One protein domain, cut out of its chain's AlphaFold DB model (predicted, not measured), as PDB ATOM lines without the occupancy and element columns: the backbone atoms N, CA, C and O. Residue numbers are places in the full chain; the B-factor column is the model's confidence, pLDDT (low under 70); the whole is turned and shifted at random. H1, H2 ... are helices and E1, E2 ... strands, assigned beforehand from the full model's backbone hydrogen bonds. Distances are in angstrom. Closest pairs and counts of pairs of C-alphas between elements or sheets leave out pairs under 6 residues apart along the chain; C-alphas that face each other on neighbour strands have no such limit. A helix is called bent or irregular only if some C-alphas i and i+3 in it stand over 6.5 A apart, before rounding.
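This is residues 32 to 50 and 65 to 218 of the 289 residues of an uncharacterized protein of Coprobacillus sp. 28_7 (UniProt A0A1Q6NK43). One large, twisted sheet of nine strands, E1 to E9, curls like an open trough round the helix H1, which lies in its hollow near the middle of the domain. The helix H2 sits near the end of E2, with residues 65 to 70, of which 67 to 70 belong to H2, sticking out, while the long strands E3 to E6 run on past H1. The printed part has 173 residues with two named helices followed by nine named strands; the sheet order is E1 to E9, all antiparallel, and the class is mixed. The whole is compact, with a radius of gyration of the C-alphas of 17.1 A and spans of 55 by 43 by 37 A.

H1 is residues 32 to 47, H2 67 to 81, E1 88 to 93, E2 101 to 108, E3 114 to 131, E4 134 to 147, E5 150 to 163, E6 166 to 178, E7 181 to 189, E8 198 to 206 and E9 209 to 218. H1 is on the sheet, which curls round it; its closest C-alphas to E7 are those of Ser 42 and Val 183, 5.7 A apart, and to E1 those of Asn 33 and Ile 89, 7.1 A. H1 and H2 are close but not clearly touching, the closest C-alphas being those of Lys 44 and Met 76, 6.3 A, at a shallow tilt of 30 degrees, opposite ways. The closest C-alphas of H2 and E2 are those of Glu 79 and Ser 108, 5.4 A. The strands form a meander, each the antiparallel neighbour of the one before. E1 and E9 are the edge strands. The hairpin E1 and E2 has N 90 and O 104 within hydrogen-bond range at 2.9 A; the hairpin E3 and E4 has N 126 and O 138 at 2.8 A; the hairpin E8 and E9 has N 202 and O 214 at 2.8 A. E3 bends by 59 degrees at residue 122 and E4 by 53 degrees at residue 144. Every O i to N i+4 pair is within range in H1, and 7 of 11 in H2, which is irregular: C-alphas 72 and 75 are 7.5 A apart.

H1 begins at C-alpha 32, (-45.752, -44.066, 4.964), and is 22.4 A long; H2 is 19.0 A. E3, the longest strand by residues, is 48.7 A, E4 39.6 A, E5 41.6 A and E6 38.3 A. E9 ends at C-alpha 218, (-45.022, -35.098, -9.186).

The two C-alphas farthest apart, those of Thr 65 and Glu 132, are 57.5 A apart. Residues 51 to 64 are not printed, and C-alphas 50 and 65 are 17.7 A apart across the cut. Of the links that are printed whole, none is long. The pLDDT is under 70 in residues 49 to 50, 84 to 86 and 190 to 197.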
ATOM      1  N   ILE A  32     -45.130 -42.796   5.362       89.38
ATOM      2  CA  ILE A  32     -45.752 -44.066   4.964       89.38
ATOM      3  C   ILE A  32     -46.137 -44.034   3.485       89.38
ATOM      4  O   ILE A  32     -45.999 -45.042   2.785       89.38
ATOM      5  N   ASN A  33     -46.607 -42.891   2.994       87.50
ATOM      6  CA  ASN A  33     -46.994 -42.742   1.600       87.50
ATOM      7  C   ASN A  33     -45.774 -42.666   0.682       87.50
ATOM      8  O   ASN A  33     -45.778 -43.323  -0.358       87.50
ATOM      9  N   ILE A  34     -44.721 -41.951   1.090       88.94
ATOM     10  CA  ILE A  34     -43.431 -41.897   0.388       88.94
ATOM     11  C   ILE A  34     -42.860 -43.312   0.240       88.94
ATOM     12  O   ILE A  34     -42.608 -43.757  -0.881       88.94
ATOM     13  N   MET A  35     -42.766 -44.066   1.343       92.88
ATOM     14  CA  MET A  35     -42.300 -45.455   1.336       92.88
ATOM     15  C   MET A  35     -43.166 -46.346   0.439       92.88
ATOM     16  O   MET A  35     -42.647 -47.143  -0.348       92.88
ATOM     17  N   SER A  36     -44.493 -46.225   0.554       92.25
ATOM     18  CA  SER A  36     -45.447 -47.012  -0.236       92.25
ATOM     19  C   SER A  36     -45.279 -46.745  -1.729       92.25
ATOM     20  O   SER A  36     -45.225 -47.682  -2.527       92.25
ATOM     21  N   TYR A  37     -45.138 -45.471  -2.100       90.06
ATOM     22  CA  TYR A  37     -44.917 -45.043  -3.471       90.06
ATOM     23  C   TYR A  37     -43.569 -45.545  -4.005       90.06
ATOM     24  O   TYR A  37     -43.549 -46.237  -5.021       90.06
ATOM     25  N   GLN A  38     -42.466 -45.277  -3.297       93.62
ATOM     26  CA  GLN A  38     -41.116 -45.721  -3.664       93.62
ATOM     27  C   GLN A  38     -41.027 -47.244  -3.812       93.62
ATOM     28  O   GLN A  38     -40.365 -47.737  -4.728       93.62
ATOM     29  N   THR A  39     -41.723 -47.997  -2.955       94.88
ATOM     30  CA  THR A  39     -41.812 -49.461  -3.047       94.88
ATOM     31  C   THR A  39     -42.563 -49.887  -4.309       94.88
ATOM     32  O   THR A  39     -42.042 -50.672  -5.103       94.88
ATOM     33  N   LEU A  40     -43.775 -49.368  -4.522       92.12
ATOM     34  CA  LEU A  40     -44.639 -49.766  -5.634       92.12
ATOM     35  C   LEU A  40     -44.039 -49.397  -6.992       92.12
ATOM     36  O   LEU A  40     -43.977 -50.242  -7.888       92.12
ATOM     37  N   SER A  41     -43.570 -48.157  -7.148       91.44
ATOM     38  CA  SER A  41     -42.957 -47.690  -8.393       91.44
ATOM     39  C   SER A  41     -41.707 -48.506  -8.730       91.44
ATOM     40  O   SER A  41     -41.518 -48.911  -9.876       91.44
ATOM     41  N   SER A  42     -40.895 -48.851  -7.728       94.94
ATOM     42  CA  SER A  42     -39.724 -49.712  -7.902       94.94
ATOM     43  C   SER A  42     -40.092 -51.137  -8.319       94.94
ATOM     44  O   SER A  42     -39.467 -51.676  -9.235       94.94
ATOM     45  N   ILE A  43     -41.130 -51.737  -7.719       94.31
ATOM     46  CA  ILE A  43     -41.658 -53.044  -8.151       94.31
ATOM     47  C   ILE A  43     -42.108 -52.971  -9.612       94.31
ATOM     48  O   ILE A  43     -41.729 -53.831 -10.407       94.31
ATOM     49  N   LYS A  44     -42.838 -51.918 -10.004       90.88
ATOM     50  CA  LYS A  44     -43.261 -51.736 -11.400       90.88
ATOM     51  C   LYS A  44     -42.080 -51.660 -12.348       90.88
ATOM     52  O   LYS A  44     -42.084 -52.349 -13.364       90.88
ATOM     53  N   LEU A  45     -41.051 -50.886 -12.001       91.56
ATOM     54  CA  LEU A  45     -39.819 -50.771 -12.787       91.56
ATOM     55  C   LEU A  45     -39.073 -52.115 -12.921       91.56
ATOM     56  O   LEU A  45     -38.535 -52.421 -13.994       91.56
ATOM     57  N   LEU A  46     -39.077 -52.948 -11.875       91.50
ATOM     58  CA  LEU A  46     -38.547 -54.317 -11.927       91.50
ATOM     59  C   LEU A  46     -39.369 -55.208 -12.863       91.50
ATOM     60  O   LEU A  46     -38.797 -55.859 -13.741       91.50
ATOM     61  N   GLU A  47     -40.695 -55.150 -12.761       87.06
ATOM     62  CA  GLU A  47     -41.642 -55.905 -13.592       87.06
ATOM     63  C   GLU A  47     -41.627 -55.496 -15.079       87.06
ATOM     64  O   GLU A  47     -42.138 -56.244 -15.919       87.06
ATOM     65  N   LEU A  48     -41.004 -54.361 -15.442       80.94
ATOM     66  CA  LEU A  48     -40.826 -53.945 -16.840       80.94
ATOM     67  C   LEU A  48     -39.943 -54.923 -17.622       80.94
ATOM     68  O   LEU A  48     -38.737 -54.734 -17.781       80.94
ATOM     69  N   ASN A  49     -40.531 -55.989 -18.140       58.78
ATOM     70  CA  ASN A  49     -39.824 -56.943 -18.978       58.78
ATOM     71  C   ASN A  49     -39.539 -56.342 -20.361       58.78
ATOM     72  O   ASN A  49     -40.472 -56.018 -21.098       58.78
ATOM     73  N   GLU A  50     -38.268 -56.327 -20.781       50.25
ATOM     74  CA  GLU A  50     -37.876 -56.050 -22.180       50.25
ATOM     75  C   GLU A  50     -38.593 -57.000 -23.168       50.25
ATOM     76  O   GLU A  50     -38.871 -56.654 -24.315       50.25
ATOM     77  N   THR A  65     -44.682 -42.937 -33.248       87.75
ATOM     78  CA  THR A  65     -43.263 -43.331 -33.272       87.75
ATOM     79  C   THR A  65     -42.695 -43.576 -31.878       87.75
ATOM     80  O   THR A  65     -41.823 -44.417 -31.708       87.75
ATOM     81  N   GLU A  66     -43.231 -42.891 -30.867       89.88
ATOM     82  CA  GLU A  66     -42.819 -43.015 -29.468       89.88
ATOM     83  C   GLU A  66     -43.422 -44.239 -28.768       89.88
ATOM     84  O   GLU A  66     -43.112 -44.454 -27.601       89.88
ATOM     85  N   LYS A  67     -44.287 -45.025 -29.436       87.75
ATOM     86  CA  LYS A  67     -45.071 -46.109 -28.818       87.75
ATOM     87  C   LYS A  67     -44.216 -47.023 -27.944       87.75
ATOM     88  O   LYS A  67     -44.548 -47.193 -26.780       87.75
ATOM     89  N   ASN A  68     -43.122 -47.563 -28.478       85.19
ATOM     90  CA  ASN A  68     -42.274 -48.503 -27.736       85.19
ATOM     91  C   ASN A  68     -41.633 -47.857 -26.498       85.19
ATOM     92  O   ASN A  68     -41.452 -48.527 -25.484       85.19
ATOM     93  N   ASP A  69     -41.334 -46.558 -26.564       85.88
ATOM     94  CA  ASP A  69     -40.724 -45.834 -25.452       85.88
ATOM     95  C   ASP A  69     -41.745 -45.527 -24.353       85.88
ATOM     96  O   ASP A  69     -41.415 -45.571 -23.177       85.88
ATOM     97  N   ILE A  70     -42.995 -45.216 -24.707       88.81
ATOM     98  CA  ILE A  70     -44.030 -44.893 -23.710       88.81
ATOM     99  C   ILE A  70     -44.730 -46.136 -23.162       88.81
ATOM    100  O   ILE A  70     -45.157 -46.127 -22.011       88.81
ATOM    101  N   GLU A  71     -44.849 -47.204 -23.958       87.31
ATOM    102  CA  GLU A  71     -45.592 -48.427 -23.622       87.31
ATOM    103  C   GLU A  71     -45.058 -49.096 -22.354       87.31
ATOM    104  O   GLU A  71     -45.851 -49.583 -21.552       87.31
ATOM    105  N   LYS A  72     -43.744 -49.005 -22.106       86.12
ATOM    106  CA  LYS A  72     -43.114 -49.479 -20.864       86.12
ATOM    107  C   LYS A  72     -43.629 -48.785 -19.596       86.12
ATOM    108  O   LYS A  72     -43.500 -49.361 -18.531       86.12
ATOM    109  N   TYR A  73     -44.231 -47.599 -19.671       89.69
ATOM    110  CA  TYR A  73     -44.722 -46.889 -18.480       89.69
ATOM    111  C   TYR A  73     -46.234 -46.865 -18.349       89.69
ATOM    112  O   TYR A  73     -46.720 -46.477 -17.293       89.69
ATOM    113  N   ILE A  74     -46.985 -47.267 -19.381       89.81
ATOM    114  CA  ILE A  74     -48.443 -47.090 -19.396       89.81
ATOM    115  C   ILE A  74     -49.095 -47.793 -18.211       89.81
ATOM    116  O   ILE A  74     -49.790 -47.125 -17.464       89.81
ATOM    117  N   GLN A  75     -48.804 -49.073 -17.973       87.38
ATOM    118  CA  GLN A  75     -49.396 -49.823 -16.851       87.38
ATOM    119  C   GLN A  75     -49.137 -49.162 -15.497       87.38
ATOM    120  O   GLN A  75     -50.048 -48.993 -14.694       87.38
ATOM    121  N   MET A  76     -47.899 -48.728 -15.263       89.00
ATOM    122  CA  MET A  76     -47.556 -48.012 -14.041       89.00
ATOM    123  C   MET A  76     -48.329 -46.691 -13.951       89.00
ATOM    124  O   MET A  76     -48.925 -46.407 -12.923       89.00
ATOM    125  N   MET A  77     -48.384 -45.909 -15.029       91.06
ATOM    126  CA  MET A  77     -49.117 -44.639 -15.055       91.06
ATOM    127  C   MET A  77     -50.629 -44.813 -14.895       91.06
ATOM    128  O   MET A  77     -51.274 -43.915 -14.370       91.06
ATOM    129  N   GLU A  78     -51.206 -45.941 -15.311       88.88
ATOM    130  CA  GLU A  78     -52.612 -46.256 -15.033       88.88
ATOM    131  C   GLU A  78     -52.849 -46.352 -13.534       88.88
ATOM    132  O   GLU A  78     -53.728 -45.673 -13.020       88.88
ATOM    133  N   GLU A  79     -52.024 -47.127 -12.836       88.25
ATOM    134  CA  GLU A  79     -52.105 -47.283 -11.384       88.25
ATOM    135  C   GLU A  79     -51.852 -45.952 -10.659       88.25
ATOM    136  O   GLU A  79     -52.621 -45.586  -9.775       88.25
ATOM    137  N   LEU A  80     -50.836 -45.180 -11.071       86.88
ATOM    138  CA  LEU A  80     -50.492 -43.900 -10.433       86.88
ATOM    139  C   LEU A  80     -51.516 -42.777 -10.694       86.88
ATOM    140  O   LEU A  80     -51.641 -41.875  -9.869       86.88
ATOM    141  N   LEU A  81     -52.235 -42.795 -11.822       88.12
ATOM    142  CA  LEU A  81     -53.140 -41.702 -12.219       88.12
ATOM    143  C   LEU A  81     -54.632 -42.014 -12.020       88.12
ATOM    144  O   LEU A  81     -55.469 -41.159 -12.319       88.12
ATOM    145  N   ASN A  82     -55.005 -43.220 -11.584       85.56
ATOM    146  CA  ASN A  82     -56.412 -43.606 -11.473       85.56
ATOM    147  C   ASN A  82     -57.052 -43.216 -10.124       85.56
ATOM    148  O   ASN A  82     -56.486 -43.437  -9.063       85.56
ATOM    149  N   GLY A  83     -58.291 -42.716 -10.138       70.44
ATOM    150  CA  GLY A  83     -59.058 -42.416  -8.916       70.44
ATOM    151  C   GLY A  83     -58.528 -41.213  -8.119       70.44
ATOM    152  O   GLY A  83     -57.908 -40.321  -8.691       70.44
ATOM    153  N   ASN A  84     -58.777 -41.186  -6.801       62.25
ATOM    154  CA  ASN A  84     -58.238 -40.171  -5.884       62.25
ATOM    155  C   ASN A  84     -56.756 -40.453  -5.612       62.25
ATOM    156  O   ASN A  84     -56.394 -40.930  -4.540       62.25
ATOM    157  N   HIS A  85     -55.919 -40.157  -6.602       65.19
ATOM    158  CA  HIS A  85     -54.464 -40.232  -6.520       65.19
ATOM    159  C   HIS A  85     -53.821 -41.626  -6.572       65.19
ATOM    160  O   HIS A  85     -52.730 -41.826  -6.045       65.19
ATOM    161  N   GLY A  86     -54.465 -42.598  -7.217       68.31
ATOM    162  CA  GLY A  86     -53.824 -43.863  -7.592       68.31
ATOM    163  C   GLY A  86     -53.703 -44.910  -6.489       68.31
ATOM    164  O   GLY A  86     -53.621 -46.098  -6.802       68.31
ATOM    165  N   PHE A  87     -53.747 -44.521  -5.210       80.00
ATOM    166  CA  PHE A  87     -53.437 -45.422  -4.094       80.00
ATOM    167  C   PHE A  87     -54.405 -45.283  -2.927       80.00
ATOM    168  O   PHE A  87     -54.743 -44.188  -2.486       80.00
ATOM    169  N   ILE A  88     -54.779 -46.425  -2.361       87.12
ATOM    170  CA  ILE A  88     -55.361 -46.532  -1.028       87.12
ATOM    171  C   ILE A  88     -54.321 -47.227  -0.160       87.12
ATOM    172  O   ILE A  88     -53.994 -48.392  -0.388       87.12
ATOM    173  N   ILE A  89     -53.800 -46.502   0.825       89.19
ATOM    174  CA  ILE A  89     -52.735 -46.963   1.714       89.19
ATOM    175  C   ILE A  89     -53.337 -47.214   3.094       89.19
ATOM    176  O   ILE A  89     -53.936 -46.321   3.695       89.19
ATOM    177  N   ALA A  90     -53.206 -48.445   3.586       91.44
ATOM    178  CA  ALA A  90     -53.793 -48.884   4.845       91.44
ATOM    179  C   ALA A  90     -52.722 -49.509   5.760       91.44
ATOM    180  O   ALA A  90     -52.487 -50.721   5.674       91.44
ATOM    181  N   PRO A  91     -52.080 -48.716   6.642       91.12
ATOM    182  CA  PRO A  91     -51.169 -49.233   7.660       91.12
ATOM    183  C   PRO A  91     -51.933 -50.016   8.738       91.12
ATOM    184  O   PRO A  91     -53.027 -49.633   9.164       91.12
ATOM    185  N   LYS A  92     -51.361 -51.140   9.171       90.69
ATOM    186  CA  LYS A  92     -51.938 -52.118  10.102       90.69
ATOM    187  C   LYS A  92     -50.822 -52.769  10.934       90.69
ATOM    188  O   LYS A  92     -49.641 -52.705  10.596       90.69
ATOM    189  N   THR A  93     -51.202 -53.455  12.008       88.81
ATOM    190  CA  THR A  93     -50.296 -54.395  12.684       88.81
ATOM    191  C   THR A  93     -50.024 -55.585  11.770       88.81
ATOM    192  O   THR A  93     -50.937 -56.093  11.118       88.81
ATOM    193  N   SER A  94     -48.769 -56.024  11.736       94.88
ATOM    194  CA  SER A  94     -48.357 -57.192  10.964       94.88
ATOM    195  C   SER A  94     -49.020 -58.483  11.445       94.88
ATOM    196  O   SER A  94     -49.163 -58.723  12.643       94.88
ATOM    197  N   ASP A  95     -49.390 -59.335  10.490       93.81
ATOM    198  CA  ASP A  95     -49.827 -60.715  10.710       93.81
ATOM    199  C   ASP A  95     -48.675 -61.738  10.579       93.81
ATOM    200  O   ASP A  95     -48.896 -62.947  10.665       93.81
ATOM    201  N   LYS A  96     -47.432 -61.265  10.407       94.56
ATOM    202  CA  LYS A  96     -46.208 -62.073  10.343       94.56
ATOM    203  C   LYS A  96     -45.347 -61.858  11.583       94.56
ATOM    204  O   LYS A  96     -45.005 -60.729  11.908       94.56
ATOM    205  N   GLU A  97     -44.905 -62.954  12.198       92.00
ATOM    206  CA  GLU A  97     -44.119 -62.952  13.445       92.00
ATOM    207  C   GLU A  97     -42.820 -62.127  13.365       92.00
ATOM    208  O   GLU A  97     -42.439 -61.485  14.339       92.00
ATOM    209  N   ASN A  98     -42.164 -62.094  12.200       94.88
ATOM    210  CA  ASN A  98     -40.873 -61.419  12.015       94.88
ATOM    211  C   ASN A  98     -40.974 -59.922  11.685       94.88
ATOM    212  O   ASN A  98     -39.940 -59.279  11.503       94.88
ATOM    213  N   TYR A  99     -42.183 -59.372  11.565       97.50
ATOM    214  CA  TYR A  99     -42.397 -57.972  11.203       97.50
ATOM    215  C   TYR A  99     -43.361 -57.320  12.181       97.50
ATOM    216  O   TYR A  99     -44.382 -57.911  12.521       97.50
ATOM    217  N   THR A 100     -43.067 -56.102  12.621       95.88
ATOM    218  CA  THR A 100     -43.943 -55.334  13.513       95.88
ATOM    219  C   THR A 100     -45.024 -54.592  12.736       95.88
ATOM    220  O   THR A 100     -46.166 -54.495  13.195       95.88
ATOM    221  N   ASN A 101     -44.689 -54.115  11.535       96.62
ATOM    222  CA  ASN A 101     -45.541 -53.244  10.736       96.62
ATOM    223  C   ASN A 101     -45.992 -53.928   9.443       96.62
ATOM    224  O   ASN A 101     -45.245 -54.697   8.831       96.62
ATOM    225  N   PHE A 102     -47.218 -53.620   9.020       97.00
ATOM    226  CA  PHE A 102     -47.778 -54.046   7.745       97.00
ATOM    227  C   PHE A 102     -48.506 -52.883   7.072       97.00
ATOM    228  O   PHE A 102     -49.247 -52.146   7.715       97.00
ATOM    229  N   ILE A 103     -48.320 -52.729   5.767       96.00
ATOM    230  CA  ILE A 103     -49.068 -51.791   4.937       96.00
ATOM    231  C   ILE A 103     -49.680 -52.567   3.776       96.00
ATOM    232  O   ILE A 103     -48.988 -53.251   3.022       96.00
ATOM    233  N   GLU A 104     -50.992 -52.433   3.625       94.94
ATOM    234  CA  GLU A 104     -51.704 -52.860   2.427       94.94
ATOM    235  C   GLU A 104     -51.855 -51.655   1.497       94.94
ATOM    236  O   GLU A 104     -52.400 -50.625   1.900       94.94
ATOM    237  N   ILE A 105     -51.371 -51.785   0.263       92.75
ATOM    238  CA  ILE A 105     -51.481 -50.754  -0.771       92.75
ATOM    239  C   ILE A 105     -52.396 -51.303  -1.857       92.75
ATOM    240  O   ILE A 105     -52.117 -52.353  -2.439       92.75
ATOM    241  N   LYS A 106     -53.481 -50.592  -2.143       92.06
ATOM    242  CA  LYS A 106     -54.415 -50.940  -3.212       92.06
ATOM    243  C   LYS A 106     -54.391 -49.875  -4.291       92.06
ATOM    244  O   LYS A 106     -54.462 -48.687  -3.996       92.06
ATOM    245  N   THR A 107     -54.343 -50.315  -5.534       90.44
ATOM    246  CA  THR A 107     -54.488 -49.480  -6.727       90.44
ATOM    247  C   THR A 107     -55.404 -50.191  -7.718       90.44
ATOM    248  O   THR A 107     -55.933 -51.269  -7.433       90.44
ATOM    249  N   SER A 108     -55.653 -49.578  -8.867       89.19
ATOM    250  CA  SER A 108     -56.413 -50.215  -9.931       89.19
ATOM    251  C   SER A 108     -56.084 -49.636 -11.294       89.19
ATOM    252  O   SER A 108     -55.779 -48.450 -11.426       89.19
ATOM    253  N   ASN A 109     -56.224 -50.462 -12.325       89.56
ATOM    254  CA  ASN A 109     -56.155 -49.994 -13.705       89.56
ATOM    255  C   ASN A 109     -57.409 -49.184 -14.090       89.56
ATOM    256  O   ASN A 109     -58.375 -49.085 -13.334       89.56
ATOM    257  N   PHE A 110     -57.453 -48.640 -15.307       89.81
ATOM    258  CA  PHE A 110     -58.587 -47.818 -15.759       89.81
ATOM    259  C   PHE A 110     -59.918 -48.567 -15.940       89.81
ATOM    260  O   PHE A 110     -60.946 -47.916 -16.133       89.81
ATOM    261  N   TYR A 111     -59.930 -49.901 -15.838       88.06
ATOM    262  CA  TYR A 111     -61.149 -50.721 -15.765       88.06
ATOM    263  C   TYR A 111     -61.564 -51.026 -14.314       88.06
ATOM    264  O   TYR A 111     -62.533 -51.749 -14.092       88.06
ATOM    265  N   ASN A 112     -60.879 -50.421 -13.338       88.50
ATOM    266  CA  ASN A 112     -61.063 -50.597 -11.900       88.50
ATOM    267  C   ASN A 112     -60.796 -52.029 -11.415       88.50
ATOM    268  O   ASN A 112     -61.348 -52.449 -10.398       88.50
ATOM    269  N   GLU A 113     -59.960 -52.789 -12.125       89.44
ATOM    270  CA  GLU A 113     -59.461 -54.050 -11.584       89.44
ATOM    271  C   GLU A 113     -58.460 -53.755 -10.471       89.44
ATOM    272  O   GLU A 113     -57.495 -53.019 -10.682       89.44
ATOM    273  N   GLU A 114     -58.717 -54.308  -9.287       90.94
ATOM    274  CA  GLU A 114     -57.901 -54.081  -8.098       90.94
ATOM    275  C   GLU A 114     -56.545 -54.787  -8.217       90.94
ATOM    276  O   GLU A 114     -56.460 -55.961  -8.583       90.94
ATOM    277  N   ILE A 115     -55.489 -54.065  -7.851       89.81
ATOM    278  CA  ILE A 115     -54.128 -54.571  -7.717       89.81
ATOM    279  C   ILE A 115     -53.688 -54.286  -6.282       89.81
ATOM    280  O   ILE A 115     -53.842 -53.168  -5.788       89.81
ATOM    281  N   VAL A 116     -53.170 -55.311  -5.602       93.25
ATOM    282  CA  VAL A 116     -52.825 -55.252  -4.177       93.25
ATOM    283  C   VAL A 116     -51.346 -55.541  -3.978       93.25
ATOM    284  O   VAL A 116     -50.831 -56.549  -4.464       93.25
ATOM    285  N   TYR A 117     -50.700 -54.683  -3.194       95.25
ATOM    286  CA  TYR A 117     -49.349 -54.868  -2.686       95.25
ATOM    287  C   TYR A 117     -49.398 -54.991  -1.172       95.25
ATOM    288  O   TYR A 117     -50.208 -54.355  -0.494       95.25
ATOM    289  N   SER A 118     -48.519 -55.826  -0.636       96.94
ATOM    290  CA  SER A 118     -48.376 -56.034   0.802       96.94
ATOM    291  C   SER A 118     -46.952 -55.715   1.212       96.94
ATOM    292  O   SER A 118     -46.025 -56.305   0.664       96.94
ATOM    293  N   LEU A 119     -46.777 -54.805   2.164       97.81
ATOM    294  CA  LEU A 119     -45.470 -54.401   2.659       97.81
ATOM    295  C   LEU A 119     -45.343 -54.716   4.145       97.81
ATOM    296  O   LEU A 119     -46.084 -54.179   4.958       97.81
ATOM    297  N   TYR A 120     -44.389 -55.569   4.493       98.19
ATOM    298  CA  TYR A 120     -44.085 -55.961   5.865       98.19
ATOM    299  C   TYR A 120     -42.712 -55.443   6.243       98.19
ATOM    300  O   TYR A 120     -41.755 -55.698   5.514       98.19
ATOM    301  N   TYR A 121     -42.585 -54.739   7.364       98.06
ATOM    302  CA  TYR A 121     -41.308 -54.135   7.730       98.06
ATOM    303  C   TYR A 121     -41.132 -53.959   9.237       98.06
ATOM    304  O   TYR A 121     -42.092 -53.921  10.010       98.06
ATOM    305  N   ASN A 122     -39.867 -53.846   9.623       97.31
ATOM    306  CA  ASN A 122     -39.417 -53.333  10.908       97.31
ATOM    307  C   ASN A 122     -38.696 -52.005  10.675       97.31
ATOM    308  O   ASN A 122     -38.146 -51.772   9.594       97.31
ATOM    309  N   GLU A 123     -38.676 -51.173  11.707       95.69
ATOM    310  CA  GLU A 123     -38.006 -49.877  11.712       95.69
ATOM    311  C   GLU A 123     -37.157 -49.741  12.976       95.69
ATOM    312  O   GLU A 123     -37.576 -50.151  14.061       95.69
ATOM    313  N   GLU A 124     -35.970 -49.165  12.823       95.94
ATOM    314  CA  GLU A 124     -35.094 -48.753  13.918       95.94
ATOM    315  C   GLU A 124     -34.730 -47.277  13.741       95.94
ATOM    316  O   GLU A 124     -34.314 -46.878  12.654       95.94
ATOM    317  N   THR A 125     -34.843 -46.488  14.810       95.81
ATOM    318  CA  THR A 125     -34.602 -45.038  14.785       95.81
ATOM    319  C   THR A 125     -33.416 -44.671  15.662       95.81
ATOM    320  O   THR A 125     -33.295 -45.137  16.796       95.81
ATOM    321  N   TYR A 126     -32.573 -43.792  15.138       92.88
ATOM    322  CA  TYR A 126     -31.369 -43.264  15.759       92.88
ATOM    323  C   TYR A 126     -31.402 -41.735  15.670       92.88
ATOM    324  O   TYR A 126     -31.975 -41.188  14.732       92.88
ATOM    325  N   SER A 127     -30.800 -41.046  16.635       91.62
ATOM    326  CA  SER A 127     -30.673 -39.586  16.623       91.62
ATOM    327  C   SER A 127     -29.262 -39.181  17.022       91.62
ATOM    328  O   SER A 127     -28.730 -39.729  17.994       91.62
ATOM    329  N   GLU A 128     -28.693 -38.208  16.321       86.19
ATOM    330  CA  GLU A 128     -27.355 -37.668  16.561       86.19
ATOM    331  C   GLU A 128     -27.410 -36.131  16.596       86.19
ATOM    332  O   GLU A 128     -27.998 -35.500  15.722       86.19
ATOM    333  N   GLU A 129     -26.832 -35.523  17.637       85.00
ATOM    334  CA  GLU A 129     -26.596 -34.071  17.682       85.00
ATOM    335  C   GLU A 129     -25.334 -33.770  16.863       85.00
ATOM    336  O   GLU A 129     -24.257 -34.277  17.186       85.00
ATOM    337  N   ILE A 130     -25.471 -32.973  15.800       83.56
ATOM    338  CA  ILE A 130     -24.379 -32.643  14.872       83.56
ATOM    339  C   ILE A 130     -23.671 -31.345  15.305       83.56
ATOM    340  O   ILE A 130     -22.441 -31.275  15.261       83.56
ATOM    341  N   ASP A 131     -24.439 -30.343  15.755       83.38
ATOM    342  CA  ASP A 131     -23.986 -29.067  16.343       83.38
ATOM    343  C   ASP A 131     -25.076 -28.494  17.286       83.38
ATOM    344  O   ASP A 131     -26.150 -29.085  17.399       83.38
ATOM    345  N   GLU A 132     -24.829 -27.356  17.953       80.19
ATOM    346  CA  GLU A 132     -25.726 -26.714  18.935       80.19
ATOM    347  C   GLU A 132     -27.170 -26.545  18.426       80.19
ATOM    348  O   GLU A 132     -28.108 -26.733  19.202       80.19
ATOM    349  N   ASP A 133     -27.344 -26.265  17.130       82.50
ATOM    350  CA  ASP A 133     -28.646 -26.003  16.507       82.50
ATOM    351  C   ASP A 133     -29.068 -27.073  15.478       82.50
ATOM    352  O   ASP A 133     -30.082 -26.888  14.799       82.50
ATOM    353  N   LYS A 134     -28.322 -28.189  15.360       84.94
ATOM    354  CA  LYS A 134     -28.552 -29.219  14.330       84.94
ATOM    355  C   LYS A 134     -28.669 -30.639  14.887       84.94
ATOM    356  O   LYS A 134     -27.732 -31.169  15.489       84.94
ATOM    357  N   ILE A 135     -29.803 -31.284  14.609       87.94
ATOM    358  CA  ILE A 135     -30.087 -32.681  14.975       87.94
ATOM    359  C   ILE A 135     -30.359 -33.488  13.704       87.94
ATOM    360  O   ILE A 135     -31.181 -33.086  12.883       87.94
ATOM    361  N   GLU A 136     -29.714 -34.648  13.578       91.06
ATOM    362  CA  GLU A 136     -29.995 -35.642  12.539       91.06
ATOM    363  C   GLU A 136     -30.767 -36.822  13.147       91.06
ATOM    364  O   GLU A 136     -30.360 -37.409  14.155       91.06
ATOM    365  N   ILE A 137     -31.890 -37.192  12.535       92.50
ATOM    366  CA  ILE A 137     -32.662 -38.391  12.869       92.50
ATOM    367  C   ILE A 137     -32.555 -39.369  11.702       92.50
ATOM    368  O   ILE A 137     -32.944 -39.065  10.577       92.50
ATOM    369  N   VAL A 138     -32.076 -40.581  11.978       94.50
ATOM    370  CA  VAL A 138     -31.928 -41.651  10.988       94.50
ATOM    371  C   VAL A 138     -32.881 -42.793  11.302       94.50
ATOM    372  O   VAL A 138     -32.815 -43.387  12.378       94.50
ATOM    373  N   LYS A 139     -33.713 -43.171  10.333       95.69
ATOM    374  CA  LYS A 139     -34.544 -44.381  10.391       95.69
ATOM    375  C   LYS A 139     -34.030 -45.424   9.415       95.69
ATOM    376  O   LYS A 139     -33.821 -45.133   8.238       95.69
ATOM    377  N   ILE A 140     -33.854 -46.651   9.892       97.69
ATOM    378  CA  ILE A 140     -33.479 -47.813   9.087       97.69
ATOM    379  C   ILE A 140     -34.678 -48.741   8.973       97.69
ATOM    380  O   ILE A 140     -35.204 -49.221   9.974       97.69
ATOM    381  N   ILE A 141     -35.071 -49.033   7.738       97.88
ATOM    382  CA  ILE A 141     -36.234 -49.853   7.412       97.88
ATOM    383  C   ILE A 141     -35.760 -51.145   6.755       97.88
ATOM    384  O   ILE A 141     -34.960 -51.133   5.816       97.88
ATOM    385  N   LYS A 142     -36.254 -52.282   7.247       98.38
ATOM    386  CA  LYS A 142     -35.979 -53.606   6.671       98.38
ATOM    387  C   LYS A 142     -37.265 -54.400   6.576       98.38
ATOM    388  O   LYS A 142     -38.002 -54.515   7.554       98.38
ATOM    389  N   GLY A 143     -37.520 -54.980   5.412       98.12
ATOM    390  CA  GLY A 143     -38.808 -55.590   5.142       98.12
ATOM    391  C   GLY A 143     -38.857 -56.465   3.903       98.12
ATOM    392  O   GLY A 143     -37.842 -56.761   3.269       98.12
ATOM    393  N   ILE A 144     -40.080 -56.845   3.556       98.31
ATOM    394  CA  ILE A 144     -40.439 -57.460   2.285       98.31
ATOM    395  C   ILE A 144     -41.667 -56.766   1.705       98.31
ATOM    396  O   ILE A 144     -42.583 -56.379   2.433       98.31
ATOM    397  N   ALA A 145     -41.706 -56.664   0.385       97.94
ATOM    398  CA  ALA A 145     -42.885 -56.288  -0.373       97.94
ATOM    399  C   ALA A 145     -43.367 -57.486  -1.197       97.94
ATOM    400  O   ALA A 145     -42.560 -58.266  -1.697       97.94
ATOM    401  N   ILE A 146     -44.677 -57.641  -1.349       97.06
ATOM    402  CA  ILE A 146     -45.289 -58.732  -2.108       97.06
ATOM    403  C   ILE A 146     -46.220 -58.136  -3.164       97.06
ATOM    404  O   ILE A 146     -47.113 -57.359  -2.830       97.06
ATOM    405  N   SER A 147     -46.020 -58.537  -4.420       94.06
ATOM    406  CA  SER A 147     -46.860 -58.209  -5.582       94.06
ATOM    407  C   SER A 147     -47.148 -59.493  -6.349       94.06
ATOM    408  O   SER A 147     -46.222 -60.238  -6.662       94.06
ATOM    409  N   ASN A 148     -48.419 -59.792  -6.643       90.19
ATOM    410  CA  ASN A 148     -48.815 -60.974  -7.427       90.19
ATOM    411  C   ASN A 148     -48.183 -62.302  -6.946       90.19
ATOM    412  O   ASN A 148     -47.814 -63.163  -7.743       90.19
ATOM    413  N   GLY A 149     -48.030 -62.462  -5.626       92.31
ATOM    414  CA  GLY A 149     -47.417 -63.645  -5.003       92.31
ATOM    415  C   GLY A 149     -45.887 -63.715  -5.098       92.31
ATOM    416  O   GLY A 149     -45.299 -64.673  -4.600       92.31
ATOM    417  N   LYS A 150     -45.240 -62.720  -5.709       95.62
ATOM    418  CA  LYS A 150     -43.788 -62.568  -5.765       95.62
ATOM    419  C   LYS A 150     -43.316 -61.654  -4.642       95.62
ATOM    420  O   LYS A 150     -43.903 -60.600  -4.417       95.62
ATOM    421  N   GLU A 151     -42.257 -62.072  -3.962       97.38
ATOM    422  CA  GLU A 151     -41.637 -61.341  -2.859       97.38
ATOM    423  C   GLU A 151     -40.422 -60.543  -3.347       97.38
ATOM    424  O   GLU A 151     -39.671 -61.004  -4.207       97.38
ATOM    425  N   PHE A 152     -40.234 -59.358  -2.773       98.38
ATOM    426  CA  PHE A 152     -39.102 -58.464  -2.987       98.38
ATOM    427  C   PHE A 152     -38.552 -58.049  -1.625       98.38
ATOM    428  O   PHE A 152     -39.324 -57.697  -0.733       98.38
ATOM    429  N   THR A 153     -37.234 -58.050  -1.448       98.50
ATOM    430  CA  THR A 153     -36.629 -57.496  -0.226       98.50
ATOM    431  C   THR A 153     -36.686 -55.969  -0.266       98.50
ATOM    432  O   THR A 153     -36.405 -55.366  -1.304       98.50
ATOM    433  N   LEU A 154     -37.041 -55.361   0.868       98.00
ATOM    434  CA  LEU A 154     -37.064 -53.917   1.096       98.00
ATOM    435  C   LEU A 154     -35.937 -53.544   2.065       98.00
ATOM    436  O   LEU A 154     -35.912 -54.013   3.205       98.00
ATOM    437  N   GLU A 155     -35.065 -52.641   1.634       98.50
ATOM    438  CA  GLU A 155     -34.117 -51.931   2.495       98.50
ATOM    439  C   GLU A 155     -34.366 -50.428   2.339       98.50
ATOM    440  O   GLU A 155     -34.464 -49.942   1.214       98.50
ATOM    441  N   GLY A 156     -34.481 -49.690   3.439       97.69
ATOM    442  CA  GLY A 156     -34.743 -48.252   3.428       97.69
ATOM    443  C   GLY A 156     -33.912 -47.498   4.457       97.69
ATOM    444  O   GLY A 156     -33.584 -48.033   5.519       97.69
ATOM    445  N   LYS A 157     -33.587 -46.249   4.137       96.62
ATOM    446  CA  LYS A 157     -33.027 -45.257   5.053       96.62
ATOM    447  C   LYS A 157     -33.792 -43.949   4.872       96.62
ATOM    448  O   LYS A 157     -33.968 -43.511   3.737       96.62
ATOM    449  N   ILE A 158     -34.202 -43.336   5.972       94.12
ATOM    450  CA  ILE A 158     -34.719 -41.966   6.003       94.12
ATOM    451  C   ILE A 158     -33.781 -41.155   6.889       94.12
ATOM    452  O   ILE A 158     -33.406 -41.633   7.963       94.12
ATOM    453  N   THR A 159     -33.397 -39.977   6.423       91.94
ATOM    454  CA  THR A 159     -32.618 -38.997   7.179       91.94
ATOM    455  C   THR A 159     -33.457 -37.728   7.276       91.94
ATOM    456  O   THR A 159     -33.898 -37.208   6.254       91.94
ATOM    457  N   GLU A 160     -33.697 -37.259   8.492       89.06
ATOM    458  CA  GLU A 160     -34.311 -35.961   8.761       89.06
ATOM    459  C   GLU A 160     -33.260 -35.085   9.438       89.06
ATOM    460  O   GLU A 160     -32.772 -35.426  10.519       89.06
ATOM    461  N   GLU A 161     -32.892 -33.986   8.791       85.06
ATOM    462  CA  GLU A 161     -32.000 -32.981   9.354       85.06
ATOM    463  C   GLU A 161     -32.834 -31.785   9.791       85.06
ATOM    464  O   GLU A 161     -33.589 -31.207   9.009       85.06
ATOM    465  N   LYS A 162     -32.708 -31.420  11.065       81.94
ATOM    466  CA  LYS A 162     -33.384 -30.259  11.624       81.94
ATOM    467  C   LYS A 162     -32.361 -29.212  12.016       81.94
ATOM    468  O   LYS A 162     -31.543 -29.473  12.899       81.94
ATOM    469  N   GLU A 163     -32.469 -28.034  11.414       81.25
ATOM    470  CA  GLU A 163     -31.640 -26.867  11.704       81.25
ATOM    471  C   GLU A 163     -32.548 -25.640  11.879       81.25
ATOM    472  O   GLU A 163     -33.230 -25.210  10.954       81.25
ATOM    473  N   ASN A 164     -32.594 -25.071  13.087       81.88
ATOM    474  CA  ASN A 164     -33.513 -23.973  13.427       81.88
ATOM    475  C   ASN A 164     -34.999 -24.290  13.107       81.88
ATOM    476  O   ASN A 164     -35.597 -25.173  13.735       81.88
ATOM    477  N   ASP A 165     -35.596 -23.542  12.169       76.56
ATOM    478  CA  ASP A 165     -36.981 -23.683  11.696       76.56
ATOM    479  C   ASP A 165     -37.081 -24.488  10.381       76.56
ATOM    480  O   ASP A 165     -38.184 -24.691   9.872       76.56
ATOM    481  N   GLU A 166     -35.952 -24.959   9.840       71.75
ATOM    482  CA  GLU A 166     -35.870 -25.727   8.597       71.75
ATOM    483  C   GLU A 166     -35.771 -27.229   8.900       71.75
ATOM    484  O   GLU A 166     -35.110 -27.667   9.851       71.75
ATOM    485  N   VAL A 167     -36.489 -28.026   8.108       75.50
ATOM    486  CA  VAL A 167     -36.472 -29.489   8.172       75.50
ATOM    487  C   VAL A 167     -36.228 -30.003   6.766       75.50
ATOM    488  O   VAL A 167     -37.084 -29.855   5.894       75.50
ATOM    489  N   GLU A 168     -35.079 -30.632   6.560       79.88
ATOM    490  CA  GLU A 168     -34.762 -31.342   5.327       79.88
ATOM    491  C   GLU A 168     -35.025 -32.832   5.532       79.88
ATOM    492  O   GLU A 168     -34.701 -33.413   6.572       79.88
ATOM    493  N   THR A 169     -35.659 -33.471   4.552       84.62
ATOM    494  CA  THR A 169     -35.933 -34.910   4.601       84.62
ATOM    495  C   THR A 169     -35.438 -35.579   3.334       84.62
ATOM    496  O   THR A 169     -35.913 -35.305   2.230       84.62
ATOM    497  N   GLU A 170     -34.538 -36.538   3.517       90.25
ATOM    498  CA  GLU A 170     -34.070 -37.430   2.468       90.25
ATOM    499  C   GLU A 170     -34.543 -38.855   2.741       90.25
ATOM    500  O   GLU A 170     -34.535 -39.347   3.872       90.25
ATOM    501  N   SER A 171     -34.905 -39.577   1.683       94.06
ATOM    502  CA  SER A 171     -35.149 -41.013   1.794       94.06
ATOM    503  C   SER A 171     -34.526 -41.778   0.643       94.06
ATOM    504  O   SER A 171     -34.551 -41.342  -0.507       94.06
ATOM    505  N   VAL A 172     -33.990 -42.955   0.953       97.31
ATOM    506  CA  VAL A 172     -33.428 -43.887  -0.020       97.31
ATOM    507  C   VAL A 172     -33.974 -45.273   0.261       97.31
ATOM    508  O   VAL A 172     -33.807 -45.806   1.355       97.31
ATOM    509  N   TYR A 173     -34.569 -45.887  -0.755       98.06
ATOM    510  CA  TYR A 173     -35.031 -47.266  -0.703       98.06
ATOM    511  C   TYR A 173     -34.391 -48.101  -1.794       98.06
ATOM    512  O   TYR A 173     -34.139 -47.643  -2.909       98.06
ATOM    513  N   LYS A 174     -34.160 -49.367  -1.470       98.38
ATOM    514  CA  LYS A 174     -33.685 -50.391  -2.382       98.38
ATOM    515  C   LYS A 174     -34.656 -51.562  -2.362       98.38
ATOM    516  O   LYS A 174     -34.809 -52.239  -1.346       98.38
ATOM    517  N   ILE A 175     -35.292 -51.797  -3.507       98.44
ATOM    518  CA  ILE A 175     -36.201 -52.923  -3.730       98.44
ATOM    519  C   ILE A 175     -35.473 -53.980  -4.544       98.44
ATOM    520  O   ILE A 175     -34.983 -53.700  -5.639       98.44
ATOM    521  N   ILE A 176     -35.387 -55.189  -4.002       98.38
ATOM    522  CA  ILE A 176     -34.528 -56.253  -4.519       98.38
ATOM    523  C   ILE A 176     -35.400 -57.443  -4.900       98.38
ATOM    524  O   ILE A 176     -36.034 -58.053  -4.043       98.38
ATOM    525  N   GLU A 177     -35.409 -57.786  -6.184       96.81
ATOM    526  CA  GLU A 177     -35.936 -59.072  -6.649       96.81
ATOM    527  C   GLU A 177     -34.896 -60.174  -6.428       96.81
ATOM    528  O   GLU A 177     -35.194 -61.224  -5.867       96.81
ATOM    529  N   ASP A 178     -33.655 -59.908  -6.837       96.75
ATOM    530  CA  ASP A 178     -32.497 -60.754  -6.572       96.75
ATOM    531  C   ASP A 178     -31.198 -59.926  -6.642       96.75
ATOM    532  O   ASP A 178     -31.209 -58.714  -6.868       96.75
ATOM    533  N   LYS A 179     -30.045 -60.576  -6.446       95.38
ATOM    534  CA  LYS A 179     -28.732 -59.906  -6.422       95.38
ATOM    535  C   LYS A 179     -28.387 -59.126  -7.703       95.38
ATOM    536  O   LYS A 179     -27.573 -58.208  -7.645       95.38
ATOM    537  N   ASP A 180     -28.963 -59.511  -8.840       95.75
ATOM    538  CA  ASP A 180     -28.703 -58.950 -10.164       95.75
ATOM    539  C   ASP A 180     -29.868 -58.062 -10.655       95.75
ATOM    540  O   ASP A 180     -29.710 -57.362 -11.659       95.75
ATOM    541  N   ASN A 181     -31.012 -58.063  -9.960       96.25
ATOM    542  CA  ASN A 181     -32.228 -57.338 -10.324       96.25
ATOM    543  C   ASN A 181     -32.767 -56.544  -9.122       96.25
ATOM    544  O   ASN A 181     -33.388 -57.095  -8.211       96.25
ATOM    545  N   TYR A 182     -32.529 -55.234  -9.119       97.44
ATOM    546  CA  TYR A 182     -32.980 -54.338  -8.053       97.44
ATOM    547  C   TYR A 182     -33.164 -52.904  -8.560       97.44
ATOM    548  O   TYR A 182     -32.619 -52.502  -9.591       97.44
ATOM    549  N   VAL A 183     -33.931 -52.120  -7.811       97.44
ATOM    550  CA  VAL A 183     -34.124 -50.686  -8.036       97.44
ATOM    551  C   VAL A 183     -33.718 -49.947  -6.776       97.44
ATOM    552  O   VAL A 183     -34.096 -50.347  -5.677       97.44
ATOM    553  N   ILE A 184     -32.936 -48.885  -6.943       97.62
ATOM    554  CA  ILE A 184     -32.683 -47.898  -5.895       97.62
ATOM    555  C   ILE A 184     -33.483 -46.656  -6.259       97.62
ATOM    556  O   ILE A 184     -33.403 -46.202  -7.401       97.62
ATOM    557  N   VAL A 185     -34.230 -46.118  -5.307       97.06
ATOM    558  CA  VAL A 185     -34.963 -44.863  -5.444       97.06
ATOM    559  C   VAL A 185     -34.574 -43.928  -4.313       97.06
ATOM    560  O   VAL A 185     -34.548 -44.345  -3.157       97.06
ATOM    561  N   SER A 186     -34.272 -42.677  -4.645       94.81
ATOM    562  CA  SER A 186     -34.090 -41.603  -3.674       94.81
ATOM    563  C   SER A 186     -35.134 -40.511  -3.870       94.81
ATOM    564  O   SER A 186     -35.608 -40.297  -4.988       94.81
ATOM    565  N   LEU A 187     -35.502 -39.857  -2.775       90.19
ATOM    566  CA  LEU A 187     -36.291 -38.634  -2.742       90.19
ATOM    567  C   LEU A 187     -35.504 -37.606  -1.931       90.19
ATOM    568  O   LEU A 187     -35.106 -37.900  -0.804       90.19
ATOM    569  N   GLU A 188     -35.323 -36.432  -2.519       80.25
ATOM    570  CA  GLU A 188     -34.877 -35.213  -1.845       80.25
ATOM    571  C   GLU A 188     -36.091 -34.277  -1.816       80.25
ATOM    572  O   GLU A 188     -36.749 -34.101  -2.849       80.25
ATOM    573  N   LYS A 189     -36.440 -33.761  -0.635       70.88
ATOM    574  CA  LYS A 189     -37.522 -32.791  -0.458       70.88
ATOM    575  C   LYS A 189     -36.921 -31.465   0.007       70.88
ATOM    576  O   LYS A 189     -36.352 -31.419   1.092       70.88
ATOM    577  N   GLU A 190     -37.116 -30.413  -0.782       58.34
ATOM    578  CA  GLU A 190     -36.838 -29.024  -0.401       58.34
ATOM    579  C   GLU A 190     -38.182 -28.283  -0.295       58.34
ATOM    580  O   GLU A 190     -38.974 -28.284  -1.239       58.34
ATOM    581  N   ASP A 191     -38.482 -27.701   0.868       56.22
ATOM    582  CA  ASP A 191     -39.686 -26.886   1.076       56.22
ATOM    583  C   ASP A 191     -39.371 -25.405   0.754       56.22
ATOM    584  O   ASP A 191     -39.127 -24.608   1.658       56.22
ATOM    585  N   GLU A 192     -39.393 -25.010  -0.528       46.31
ATOM    586  CA  GLU A 192     -39.318 -23.598  -0.957       46.31
ATOM    587  C   GLU A 192     -40.643 -23.126  -1.614       46.31
ATOM    588  O   GLU A 192     -41.190 -23.767  -2.505       46.31
ATOM    589  N   ASP A 193     -41.177 -21.980  -1.170       46.19
ATOM    590  CA  ASP A 193     -42.211 -21.166  -1.847       46.19
ATOM    591  C   ASP A 193     -43.465 -21.874  -2.435       46.19
ATOM    592  O   ASP A 193     -43.765 -21.778  -3.624       46.19
ATOM    593  N   ASN A 194     -44.328 -22.443  -1.577       50.34
ATOM    594  CA  ASN A 194     -45.715 -22.871  -1.894       50.34
ATOM    595  C   ASN A 194     -45.901 -23.916  -3.025       50.34
ATOM    596  O   ASN A 194     -47.050 -24.274  -3.313       50.34
ATOM    597  N   GLU A 195     -44.835 -24.435  -3.631       48.03
ATOM    598  CA  GLU A 195     -44.863 -25.513  -4.623       48.03
ATOM    599  C   GLU A 195     -44.041 -26.691  -4.093       48.03
ATOM    600  O   GLU A 195     -42.824 -26.621  -3.989       48.03
ATOM    601  N   ILE A 196     -44.712 -27.785  -3.721       55.62
ATOM    602  CA  ILE A 196     -44.021 -28.995  -3.264       55.62
ATOM    603  C   ILE A 196     -43.680 -29.835  -4.501       55.62
ATOM    604  O   ILE A 196     -44.546 -30.538  -5.031       55.62
ATOM    605  N   GLU A 197     -42.435 -29.755  -4.972       63.06
ATOM    606  CA  GLU A 197     -41.905 -30.659  -5.998       63.06
ATOM    607  C   GLU A 197     -41.292 -31.902  -5.333       63.06
ATOM    608  O   GLU A 197     -40.353 -31.820  -4.546       63.06
ATOM    609  N   HIS A 198     -41.822 -33.088  -5.652       76.19
ATOM    610  CA  HIS A 198     -41.230 -34.352  -5.208       76.19
ATOM    611  C   HIS A 198     -40.399 -34.975  -6.327       76.19
ATOM    612  O   HIS A 198     -40.948 -35.521  -7.292       76.19
ATOM    613  N   ASP A 199     -39.078 -34.934  -6.155       84.00
ATOM    614  CA  ASP A 199     -38.101 -35.431  -7.114       84.00
ATOM    615  C   ASP A 199     -37.628 -36.846  -6.768       84.00
ATOM    616  O   ASP A 199     -36.691 -37.058  -5.998       84.00
ATOM    617  N   TYR A 200     -38.237 -37.846  -7.402       90.69
ATOM    618  CA  TYR A 200     -37.823 -39.236  -7.231       90.69
ATOM    619  C   TYR A 200     -36.793 -39.636  -8.286       90.69
ATOM    620  O   TYR A 200     -37.110 -39.709  -9.478       90.69
ATOM    621  N   LYS A 201     -35.574 -39.963  -7.857       93.69
ATOM    622  CA  LYS A 201     -34.485 -40.423  -8.732       93.69
ATOM    623  C   LYS A 201     -34.346 -41.939  -8.617       93.69
ATOM    624  O   LYS A 201     -34.170 -42.466  -7.526       93.69
ATOM    625  N   TYR A 202     -34.402 -42.647  -9.741       94.12
ATOM    626  CA  TYR A 202     -34.330 -44.106  -9.799       94.12
ATOM    627  C   TYR A 202     -33.079 -44.570 -10.527       94.12
ATOM    628  O   TYR A 202     -32.785 -44.107 -11.630       94.12
ATOM    629  N   VAL A 203     -32.428 -45.584  -9.968       93.62
ATOM    630  CA  VAL A 203     -31.402 -46.387 -10.629       93.62
ATOM    631  C   VAL A 203     -31.935 -47.805 -10.772       93.62
ATOM    632  O   VAL A 203     -32.109 -48.519  -9.784       93.62
ATOM    633  N   VAL A 204     -32.184 -48.222 -12.014       92.06
ATOM    634  CA  VAL A 204     -32.694 -49.564 -12.321       92.06
ATOM    635  C   VAL A 204     -31.534 -50.466 -12.726       92.06
ATOM    636  O   VAL A 204     -30.814 -50.169 -13.686       92.06
ATOM    637  N   VAL A 205     -31.375 -51.588 -12.025       92.88
ATOM    638  CA  VAL A 205     -30.373 -52.616 -12.318       92.88
ATOM    639  C   VAL A 205     -31.077 -53.895 -12.753       92.88
ATOM    640  O   VAL A 205     -31.929 -54.412 -12.034       92.88
ATOM    641  N   LYS A 206     -30.723 -54.397 -13.940       91.19
ATOM    642  CA  LYS A 206     -31.215 -55.668 -14.487       91.19
ATOM    643  C   LYS A 206     -30.055 -56.520 -14.961       91.19
ATOM    644  O   LYS A 206     -29.154 -56.024 -15.642       91.19
ATOM    645  N   ASN A 207     -30.078 -57.806 -14.622       92.81
ATOM    646  CA  ASN A 207     -29.009 -58.757 -14.943       92.81
ATOM    647  C   ASN A 207     -27.604 -58.229 -14.570       92.81
ATOM    648  O   ASN A 207     -26.646 -58.366 -15.336       92.81
ATOM    649  N   GLY A 208     -27.498 -57.549 -13.423       92.00
ATOM    650  CA  GLY A 208     -26.258 -56.987 -12.884       92.00
ATOM    651  C   GLY A 208     -25.762 -55.725 -13.597       92.00
ATOM    652  O   GLY A 208     -24.643 -55.280 -13.342       92.00
ATOM    653  N   LYS A 209     -26.555 -55.142 -14.505       89.88
ATOM    654  CA  LYS A 209     -26.203 -53.926 -15.249       89.88
ATOM    655  C   LYS A 209     -27.190 -52.810 -14.954       89.88
ATOM    656  O   LYS A 209     -28.398 -53.021 -14.962       89.88
ATOM    657  N   LYS A 210     -26.670 -51.601 -14.752       87.56
ATOM    658  CA  LYS A 210     -27.482 -50.384 -14.724       87.56
ATOM    659  C   LYS A 210     -28.079 -50.166 -16.112       87.56
ATOM    660  O   LYS A 210     -27.329 -49.990 -17.070       87.56
ATOM    661  N   VAL A 211     -29.406 -50.218 -16.207       81.75
ATOM    662  CA  VAL A 211     -30.129 -50.110 -17.484       81.75
ATOM    663  C   VAL A 211     -30.804 -48.758 -17.672       81.75
ATOM    664  O   VAL A 211     -30.919 -48.333 -18.811       81.75
ATOM    665  N   ASN A 212     -31.205 -48.071 -16.592       76.81
ATOM    666  CA  ASN A 212     -31.870 -46.767 -16.670       76.81
ATOM    667  C   ASN A 212     -31.571 -45.879 -15.455       76.81
ATOM    668  O   ASN A 212     -31.468 -46.373 -14.328       76.81
ATOM    669  N   GLU A 213     -31.522 -44.569 -15.707       87.88
ATOM    670  CA  GLU A 213     -31.723 -43.515 -14.710       87.88
ATOM    671  C   GLU A 213     -32.997 -42.754 -15.052       87.88
ATOM    672  O   GLU A 213     -33.139 -42.237 -16.165       87.88
ATOM    673  N   LEU A 214     -33.926 -42.711 -14.102       91.00
ATOM    674  CA  LEU A 214     -35.226 -42.075 -14.280       91.00
ATOM    675  C   LEU A 214     -35.410 -41.009 -13.205       91.00
ATOM    676  O   LEU A 214     -35.076 -41.250 -12.049       91.00
ATOM    677  N   LYS A 215     -35.982 -39.867 -13.572       92.12
ATOM    678  CA  LYS A 215     -36.484 -38.871 -12.622       92.12
ATOM    679  C   LYS A 215     -37.996 -38.776 -12.771       92.12
ATOM    680  O   LYS A 215     -38.460 -38.563 -13.891       92.12
ATOM    681  N   PHE A 216     -38.741 -38.948 -11.686       90.00
ATOM    682  CA  PHE A 216     -40.180 -38.703 -11.647       90.00
ATOM    683  C   PHE A 216     -40.435 -37.465 -10.807       90.00
ATOM    684  O   PHE A 216     -40.032 -37.430  -9.651       90.00
ATOM    685  N   GLU A 217     -41.113 -36.495 -11.402       88.25
ATOM    686  CA  GLU A 217     -41.538 -35.256 -10.760       88.25
ATOM    687  C   GLU A 217     -43.066 -35.299 -10.666       88.25
ATOM    688  O   GLU A 217     -43.753 -35.553 -11.668       88.25
ATOM    689  N   PHE A 218     -43.588 -35.108  -9.458       81.56
ATOM    690  CA  PHE A 218     -45.022 -35.098  -9.186       81.56
ATOM    691  C   PHE A 218     -45.499 -33.670  -9.018       81.56
ATOM    692  O   PHE A 218     -45.010 -32.949  -8.160       81.56
TER     693      PHE A 218